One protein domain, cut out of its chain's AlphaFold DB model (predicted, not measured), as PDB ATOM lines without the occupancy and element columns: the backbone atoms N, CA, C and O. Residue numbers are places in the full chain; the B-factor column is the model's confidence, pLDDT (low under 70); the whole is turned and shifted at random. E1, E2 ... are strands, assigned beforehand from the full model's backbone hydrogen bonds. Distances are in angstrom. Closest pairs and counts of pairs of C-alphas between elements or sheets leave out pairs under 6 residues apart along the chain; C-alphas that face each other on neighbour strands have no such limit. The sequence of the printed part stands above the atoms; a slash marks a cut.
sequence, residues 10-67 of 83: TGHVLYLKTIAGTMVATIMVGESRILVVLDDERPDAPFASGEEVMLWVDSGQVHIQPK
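Overview. This is residues 10 to 67 of the 83 residues of an uncharacterized protein of Nitrospirae bacterium (UniProt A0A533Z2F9). One five-stranded sheet is folded back on itself like part of a barrel: the strands E2 and E3 make one leaf, the hairpin E4 and E5 the other, and the bent strand E1 is the hinge between them. The leaves are only partly face to face, with E2 and E5 apart, and a long link of 13 residues, residues 39 to 51, runs from E3 to E4. The printed part has 58 residues, with no named helix and five named strands, E1 to E5 along the chain; the class is all strand, and the sheet runs E3, E2, E1, E4, E5, antiparallel throughout. The whole is compact, with a radius of gyration of the C-alphas of 10.8 A, and rounded, spanning 29 by 27 by 18 A.

Along the chain. E1, residues 10 to 19, begins with C-alpha 10 at (210.157, 240.377, 166.313), is 24.6 A long and bends by 60 degrees at residue 14. E2, residues 22 to 29, is 22.0 A long. E3, residues 32 to 38, is 19.0 A long and ends with C-alpha 38 at (193.314, 244.848, 169.843). E4, residues 52 to 58, is 19.7 A long. E5, residues 61 to 66, is 16.6 A long and ends with C-alpha 66 at (203.612, 234.809, 170.961).

Arrangement. The sheet is strongly twisted and curled, its strands' lines turning by 103 degrees from edge to edge and the way across it by 129 degrees. E1 pairs in a staggered way, with E4 over residues 10 to 12 and with E2 over residues 12 to 19. E1 and E2 are a hairpin, antiparallel at 156 degrees, with N 14 and O 26 at 2.8 A and N 24 and O 17 at 2.8 A, within hydrogen-bond range. E2 and E3 are a hairpin at 155 degrees, with N 34 and O 27 at 2.8 A; E1, E2 and E3 form a meander, each strand the antiparallel neighbour of the one before. E4 is the antiparallel neighbour of E1, with N 53 and O 11 at 2.8 A, and the C-alphas of His 12 and Glu 52, which face each other, are 4.5 A apart. E1 to E4 form a Greek key, a meander of three strands whose first strand also neighbours the fourth. E4 and E5 are a hairpin at 157 degrees, with N 54 and O 65 at 2.8 A. In this folded sheet, one sheet bent back into two leaves, E3 and E2 face E4 and E5 with 15 pairs of C-alphas within 11 A. E3 and E5 are the edge strands; E3 and E4 are apart.

Size, cuts and confidence. The two C-alphas farthest apart, those of Glu 31 and Glu 41, are 30.6 A from each other, while those of Thr 10 and Lys 67 are 8.7 A apart. The printed part has no cut. The link from E3 to E4 is long; the other three are tight. The mean pLDDT of the printed part is 81.9, and residues 40 to 46 are under 70.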
ATOM      1  N   THR A  10     210.118 240.944 164.959       89.62
ATOM      2  CA  THR A  10     210.157 240.377 166.313       89.62
ATOM      3  C   THR A  10     210.266 241.508 167.323       89.62
ATOM      4  O   THR A  10     211.033 242.452 167.117       89.62
ATOM      5  N   GLY A  11     209.489 241.428 168.398       91.06
ATOM      6  CA  GLY A  11     209.468 242.447 169.431       91.06
ATOM      7  C   GLY A  11     209.100 241.918 170.807       91.06
ATOM      8  O   GLY A  11     208.731 240.758 170.967       91.06
ATOM      9  N   HIS A  12     209.183 242.796 171.801       91.44
ATOM     10  CA  HIS A  12     208.820 242.504 173.185       91.44
ATOM     11  C   HIS A  12     207.623 243.346 173.608       91.44
ATOM     12  O   HIS A  12     207.621 244.568 173.428       91.44
ATOM     13  N   VAL A  13     206.616 242.706 174.198       89.25
ATOM     14  CA  VAL A  13     205.465 243.407 174.770       89.25
ATOM     15  C   VAL A  13     205.930 244.153 176.018       89.25
ATOM     16  O   VAL A  13     206.373 243.537 176.981       89.25
ATOM     17  N   LEU A  14     205.830 245.481 176.032       88.88
ATOM     18  CA  LEU A  14     206.164 246.269 177.222       88.88
ATOM     19  C   LEU A  14     205.025 246.263 178.233       88.88
ATOM     20  O   LEU A  14     205.245 246.031 179.418       88.88
ATOM     21  N   TYR A  15     203.817 246.558 177.764       83.38
ATOM     22  CA  TYR A  15     202.622 246.547 178.590       83.38
ATOM     23  C   TYR A  15     201.358 246.440 177.739       83.38
ATOM     24  O   TYR A  15     201.310 246.886 176.588       83.38
ATOM     25  N   LEU A  16     200.332 245.875 178.367       85.50
ATOM     26  CA  LEU A  16     198.953 245.810 177.900       85.50
ATOM     27  C   LEU A  16     198.107 246.738 178.766       85.50
ATOM     28  O   LEU A  16     198.231 246.729 179.994       85.50
ATOM     29  N   LYS A  17     197.261 247.556 178.142       84.88
ATOM     30  CA  LYS A  17     196.357 248.444 178.871       84.88
ATOM     31  C   LYS A  17     195.028 248.586 178.149       84.88
ATOM     32  O   LYS A  17     195.004 248.888 176.962       84.88
ATOM     33  N   THR A  18     193.938 248.454 178.894       83.94
ATOM     34  CA  THR A  18     192.604 248.821 178.417       83.94
ATOM     35  C   THR A  18     192.405 250.328 178.566       83.94
ATOM     36  O   THR A  18     192.569 250.887 179.654       83.94
ATOM     37  N   ILE A  19     192.077 251.001 177.465       83.81
ATOM     38  CA  ILE A  19     191.830 252.441 177.382       83.81
ATOM     39  C   ILE A  19     190.485 252.632 176.686       83.81
ATOM     40  O   ILE A  19     190.333 252.257 175.531       83.81
ATOM     41  N   ALA A  20     189.517 253.230 177.385       85.56
ATOM     42  CA  ALA A  20     188.170 253.482 176.856       85.56
ATOM     43  C   ALA A  20     187.468 252.225 176.292       85.56
ATOM     44  O   ALA A  20     186.800 252.292 175.268       85.56
ATOM     45  N   GLY A  21     187.629 251.080 176.963       80.69
ATOM     46  CA  GLY A  21     187.115 249.779 176.512       80.69
ATOM     47  C   GLY A  21     188.115 249.023 175.645       80.69
ATOM     48  O   GLY A  21     188.312 247.841 175.845       80.69
ATOM     49  N   THR A  22     188.892 249.722 174.826       81.88
ATOM     50  CA  THR A  22     189.811 249.099 173.873       81.88
ATOM     51  C   THR A  22     191.124 248.644 174.506       81.88
ATOM     52  O   THR A  22     191.814 249.420 175.174       81.88
ATOM     53  N   MET A  23     191.531 247.399 174.255       83.31
ATOM     54  CA  MET A  23     192.841 246.910 174.677       83.31
ATOM     55  C   MET A  23     193.946 247.382 173.723       83.31
ATOM     56  O   MET A  23     193.856 247.251 172.505       83.31
ATOM     57  N   VAL A  24     195.024 247.924 174.288       86.62
ATOM     58  CA  VAL A  24     196.188 248.411 173.542       86.62
ATOM     59  C   VAL A  24     197.446 247.706 174.037       86.62
ATOM     60  O   VAL A  24     197.734 247.692 175.238       86.62
ATOM     61  N   ALA A  25     198.219 247.159 173.102       87.50
ATOM     62  CA  ALA A  25     199.538 246.593 173.351       87.50
ATOM     63  C   ALA A  25     200.625 247.561 172.867       87.50
ATOM     64  O   ALA A  25     200.590 248.030 171.729       87.50
ATOM     65  N   THR A  26     201.613 247.842 173.718       91.62
ATOM     66  CA  THR A  26     202.839 248.543 173.301       91.62
ATOM     67  C   THR A  26     203.958 247.533 173.125       91.62
ATOM     68  O   THR A  26     204.301 246.820 174.070       91.62
ATOM     69  N   ILE A  27     204.548 247.489 171.934       90.81
ATOM     70  CA  ILE A  27     205.553 246.498 171.558       90.81
ATOM     71  C   ILE A  27     206.827 247.215 171.112       90.81
ATOM     72  O   ILE A  27     206.789 248.105 170.261       90.81
ATOM     73  N   MET A  28     207.961 246.831 171.696       93.44
ATOM     74  CA  MET A  28     209.285 247.271 171.248       93.44
ATOM     75  C   MET A  28     209.772 246.376 170.120       93.44
ATOM     76  O   MET A  28     209.893 245.172 170.318       93.44
ATOM     77  N   VAL A  29     210.108 246.964 168.976       90.12
ATOM     78  CA  VAL A  29     210.755 246.287 167.845       90.12
ATOM     79  C   VAL A  29     212.062 247.018 167.559       90.12
ATOM     80  O   VAL A  29     212.051 248.153 167.076       90.12
ATOM     81  N   GLY A  30     213.194 246.395 167.893       88.06
ATOM     82  CA  GLY A  30     214.481 247.093 167.925       88.06
ATOM     83  C   GLY A  30     214.407 248.317 168.846       88.06
ATOM     84  O   GLY A  30     214.062 248.193 170.019       88.06
ATOM     85  N   GLU A  31     214.670 249.505 168.302       90.12
ATOM     86  CA  GLU A  31     214.570 250.783 169.028       90.12
ATOM     87  C   GLU A  31     213.203 251.480 168.868       90.12
ATOM     88  O   GLU A  31     212.949 252.518 169.478       90.12
ATOM     89  N   SER A  32     212.301 250.918 168.057       90.31
ATOM     90  CA  SER A  32     210.992 251.509 167.762       90.31
ATOM     91  C   SER A  32     209.899 250.998 168.697       90.31
ATOM     92  O   SER A  32     209.895 249.837 169.104       90.31
ATOM     93  N   ARG A  33     208.923 251.866 168.994       90.00
ATOM     94  CA  ARG A  33     207.686 251.516 169.709       90.00
ATOM     95  C   ARG A  33     206.530 251.432 168.729       90.00
ATOM     96  O   ARG A  33     206.251 252.398 168.027       90.00
ATOM     97  N   ILE A  34     205.835 250.304 168.740       88.75
ATOM     98  CA  ILE A  34     204.620 250.078 167.966       88.75
ATOM     99  C   ILE A  34     203.455 249.978 168.947       88.75
ATOM    100  O   ILE A  34     203.516 249.206 169.905       88.75
ATOM    101  N   LEU A  35     202.403 250.764 168.718       87.88
ATOM    102  CA  LEU A  35     201.126 250.590 169.404       87.88
ATOM    103  C   LEU A  35     200.211 249.755 168.517       87.88
ATOM    104  O   LEU A  35     199.995 250.102 167.355       87.88
ATOM    105  N   VAL A  36     199.666 248.679 169.076       84.62
ATOM    106  CA  VAL A  36     198.661 247.853 168.409       84.62
ATOM    107  C   VAL A  36     197.365 247.913 169.197       84.62
ATOM    108  O   VAL A  36     197.347 247.700 170.409       84.62
ATOM    109  N   VAL A  37     196.292 248.228 168.483       84.62
ATOM    110  CA  VAL A  37     194.924 248.215 168.989       84.62
ATOM    111  C   VAL A  37     194.371 246.809 168.783       84.62
ATOM    112  O   VAL A  37     194.428 246.291 167.669       84.62
ATOM    113  N   LEU A  38     193.908 246.180 169.860       78.75
ATOM    114  CA  LEU A  38     193.314 244.848 169.843       78.75
ATOM    115  C   LEU A  38     191.795 245.014 169.941       78.75
ATOM    116  O   LEU A  38     191.307 245.610 170.903       78.75
ATOM    117  N   ASP A  39     191.069 244.527 168.936       70.94
ATOM    118  CA  ASP A  39     189.608 244.607 168.921       70.94
ATOM    119  C   ASP A  39     188.984 243.741 170.029       70.94
ATOM    120  O   ASP A  39     189.437 242.637 170.339       70.94
ATOM    121  N   ASP A  40     187.926 244.290 170.619       58.12
ATOM    122  CA  ASP A  40     187.385 244.022 171.961       58.12
ATOM    123  C   ASP A  40     186.614 242.692 172.121       58.12
ATOM    124  O   ASP A  40     185.949 242.461 173.130       58.12
ATOM    125  N   GLU A  41     186.653 241.789 171.136       53.72
ATOM    126  CA  GLU A  41     185.815 240.578 171.174       53.72
ATOM    127  C   GLU A  41     186.377 239.457 172.061       53.72
ATOM    128  O   GLU A  41     185.689 238.464 172.312       53.72
ATOM    129  N   ARG A  42     187.611 239.590 172.569       53.22
ATOM    130  CA  ARG A  42     188.185 238.630 173.522       53.22
ATOM    131  C   ARG A  42     188.960 239.342 174.634       53.22
ATOM    132  O   ARG A  42     189.927 240.038 174.334       53.22
ATOM    133  N   PRO A  43     188.591 239.133 175.911       53.75
ATOM    134  CA  PRO A  43     189.216 239.817 177.044       53.75
ATOM    135  C   PRO A  43     190.660 239.369 177.311       53.75
ATOM    136  O   PRO A  43     191.404 240.084 177.977       53.75
ATOM    137  N   ASP A  44     191.071 238.219 176.774       61.28
ATOM    138  CA  ASP A  44     192.399 237.662 176.996       61.28
ATOM    139  C   ASP A  44     193.258 237.859 175.744       61.28
ATOM    140  O   ASP A  44     193.139 237.120 174.760       61.28
ATOM    141  N   ALA A  45     194.146 238.858 175.773       63.84
ATOM    142  CA  ALA A  45     195.222 238.922 174.792       63.84
ATOM    143  C   ALA A  45     196.010 237.599 174.842       63.84
ATOM    144  O   ALA A  45     196.357 237.129 175.927       63.84
ATOM    145  N   PRO A  46     196.347 236.988 173.692       69.81
ATOM    146  CA  PRO A  46     197.030 235.695 173.668       69.81
ATOM    147  C   PRO A  46     198.489 235.768 174.145       69.81
ATOM    148  O   PRO A  46     199.176 234.749 174.133       69.81
ATOM    149  N   PHE A  47     198.967 236.946 174.549       77.12
ATOM    150  CA  PHE A  47     200.309 237.238 175.044       77.12
ATOM    151  C   PHE A  47     200.241 238.150 176.273       77.12
ATOM    152  O   PHE A  47     199.293 238.919 176.434       77.12
ATOM    153  N   ALA A  48     201.275 238.102 177.108       80.94
ATOM    154  CA  ALA A  48     201.405 238.936 178.299       80.94
ATOM    155  C   ALA A  48     202.508 240.001 178.160       80.94
ATOM    156  O   ALA A  48     203.386 239.927 177.299       80.94
ATOM    157  N   SER A  49     202.491 240.994 179.053       83.62
ATOM    158  CA  SER A  49     203.612 241.924 179.225       83.62
ATOM    159  C   SER A  49     204.903 241.151 179.515       83.62
ATOM    160  O   SER A  49     204.918 240.259 180.360       83.62
ATOM    161  N   GLY A  50     205.989 241.505 178.832       84.50
ATOM    162  CA  GLY A  50     207.284 240.826 178.899       84.50
ATOM    163  C   GLY A  50     207.466 239.687 177.891       84.50
ATOM    164  O   GLY A  50     208.591 239.221 177.720       84.50
ATOM    165  N   GLU A  51     206.411 239.253 177.194       86.00
ATOM    166  CA  GLU A  51     206.500 238.164 176.215       86.00
ATOM    167  C   GLU A  51     207.147 238.643 174.901       86.00
ATOM    168  O   GLU A  51     206.930 239.770 174.443       86.00
ATOM    169  N   GLU A  52     207.971 237.782 174.295       89.75
ATOM    170  CA  GLU A  52     208.482 237.991 172.938       89.75
ATOM    171  C   GLU A  52     207.406 237.573 171.929       89.75
ATOM    172  O   GLU A  52     206.800 236.503 172.034       89.75
ATOM    173  N   VAL A  53     207.163 238.421 170.937       88.94
ATOM    174  CA  VAL A  53     206.109 238.255 169.939       88.94
ATOM    175  C   VAL A  53     206.661 238.466 168.533       88.94
ATOM    176  O   VAL A  53     207.579 239.257 168.310       88.94
ATOM    177  N   MET A  54     206.069 237.776 167.566       89.38
ATOM    178  CA  MET A  54     206.230 238.058 166.144       89.38
ATOM    179  C   MET A  54     205.018 238.832 165.636       89.38
ATOM    180  O   MET A  54     203.882 238.500 165.971       89.38
ATOM    181  N   LEU A  55     205.267 239.841 164.806       86.31
ATOM    182  CA  LEU A  55     204.265 240.704 164.199       86.31
ATOM    183  C   LEU A  55     204.406 240.691 162.688       86.31
ATOM    184  O   LEU A  55     205.509 240.841 162.172       86.31
ATOM    185  N   TRP A  56     203.302 240.592 161.962       85.62
ATOM    186  CA  TRP A  56     203.300 240.787 160.514       85.62
ATOM    187  C   TRP A  56     201.970 241.366 160.051       85.62
ATOM    188  O   TRP A  56     200.951 241.228 160.726       85.62
ATOM    189  N   VAL A  57     201.982 242.014 158.888       80.81
ATOM    190  CA  VAL A  57     200.769 242.543 158.259       80.81
ATOM    191  C   VAL A  57     200.373 241.640 157.101       80.81
ATOM    192  O   VAL A  57     201.145 241.455 156.155       80.81
ATOM    193  N   ASP A  58     199.163 241.099 157.163       80.12
ATOM    194  CA  ASP A  58     198.558 240.335 156.076       80.12
ATOM    195  C   ASP A  58     197.217 240.965 155.701       80.12
ATOM    196  O   ASP A  58     196.381 241.224 156.559       80.12
ATOM    197  N   SER A  59     197.026 241.256 154.413       80.19
ATOM    198  CA  SER A  59     195.761 241.782 153.880       80.19
ATOM    199  C   SER A  59     195.206 243.015 154.625       80.19
ATOM    200  O   SER A  59     194.000 243.217 154.704       80.19
ATOM    201  N   GLY A  60     196.099 243.856 155.166       75.94
ATOM    202  CA  GLY A  60     195.754 245.058 155.937       75.94
ATOM    203  C   GLY A  60     195.489 244.820 157.430       75.94
ATOM    204  O   GLY A  60     195.285 245.785 158.159       75.94
ATOM    205  N   GLN A  61     195.537 243.570 157.893       76.44
ATOM    206  CA  GLN A  61     195.392 243.199 159.298       76.44
ATOM    207  C   GLN A  61     196.754 242.940 159.942       76.44
ATOM    208  O   GLN A  61     197.653 242.363 159.326       76.44
ATOM    209  N   VAL A  62     196.904 243.366 161.197       79.12
ATOM    210  CA  VAL A  62     198.093 243.084 162.005       79.12
ATOM    211  C   VAL A  62     197.882 241.759 162.726       79.12
ATOM    212  O   VAL A  62     196.968 241.620 163.533       79.12
ATOM    213  N   HIS A  63     198.757 240.799 162.465       82.56
ATOM    214  CA  HIS A  63     198.825 239.553 163.210       82.56
ATOM    215  C   HIS A  63     199.925 239.647 164.259       82.56
ATOM    216  O   HIS A  63     201.027 240.115 163.967       82.56
ATOM    217  N   ILE A  64     199.625 239.174 165.466       82.75
ATOM    218  CA  ILE A  64     200.585 239.063 166.562       82.75
ATOM    219  C   ILE A  64     200.548 237.627 167.063       82.75
ATOM    220  O   ILE A  64     199.483 237.110 167.402       82.75
ATOM    221  N   GLN A  65     201.715 236.994 167.136       85.19
ATOM    222  CA  GLN A  65     201.857 235.652 167.676       85.19
ATOM    223  C   GLN A  65     202.915 235.632 168.778       85.19
ATOM    224  O   GLN A  65     204.034 236.095 168.553       85.19
ATOM    225  N   PRO A  66     202.604 235.061 169.951       85.06
ATOM    226  CA  PRO A  66     203.612 234.809 170.961       85.06
ATOM    227  C   PRO A  66     204.661 233.826 170.444       85.06
ATOM    228  O   PRO A  66     204.327 232.773 169.893       85.06
ATOM    229  N   LYS A  67     205.941 234.142 170.638       79.50
ATOM    230  CA  LYS A  67     207.053 233.269 170.254       79.50
ATOM    231  C   LYS A  67     207.274 232.222 171.351       79.50
ATOM    232  O   LYS A  67     208.274 232.228 172.060       79.50
TER     233      LYS A  67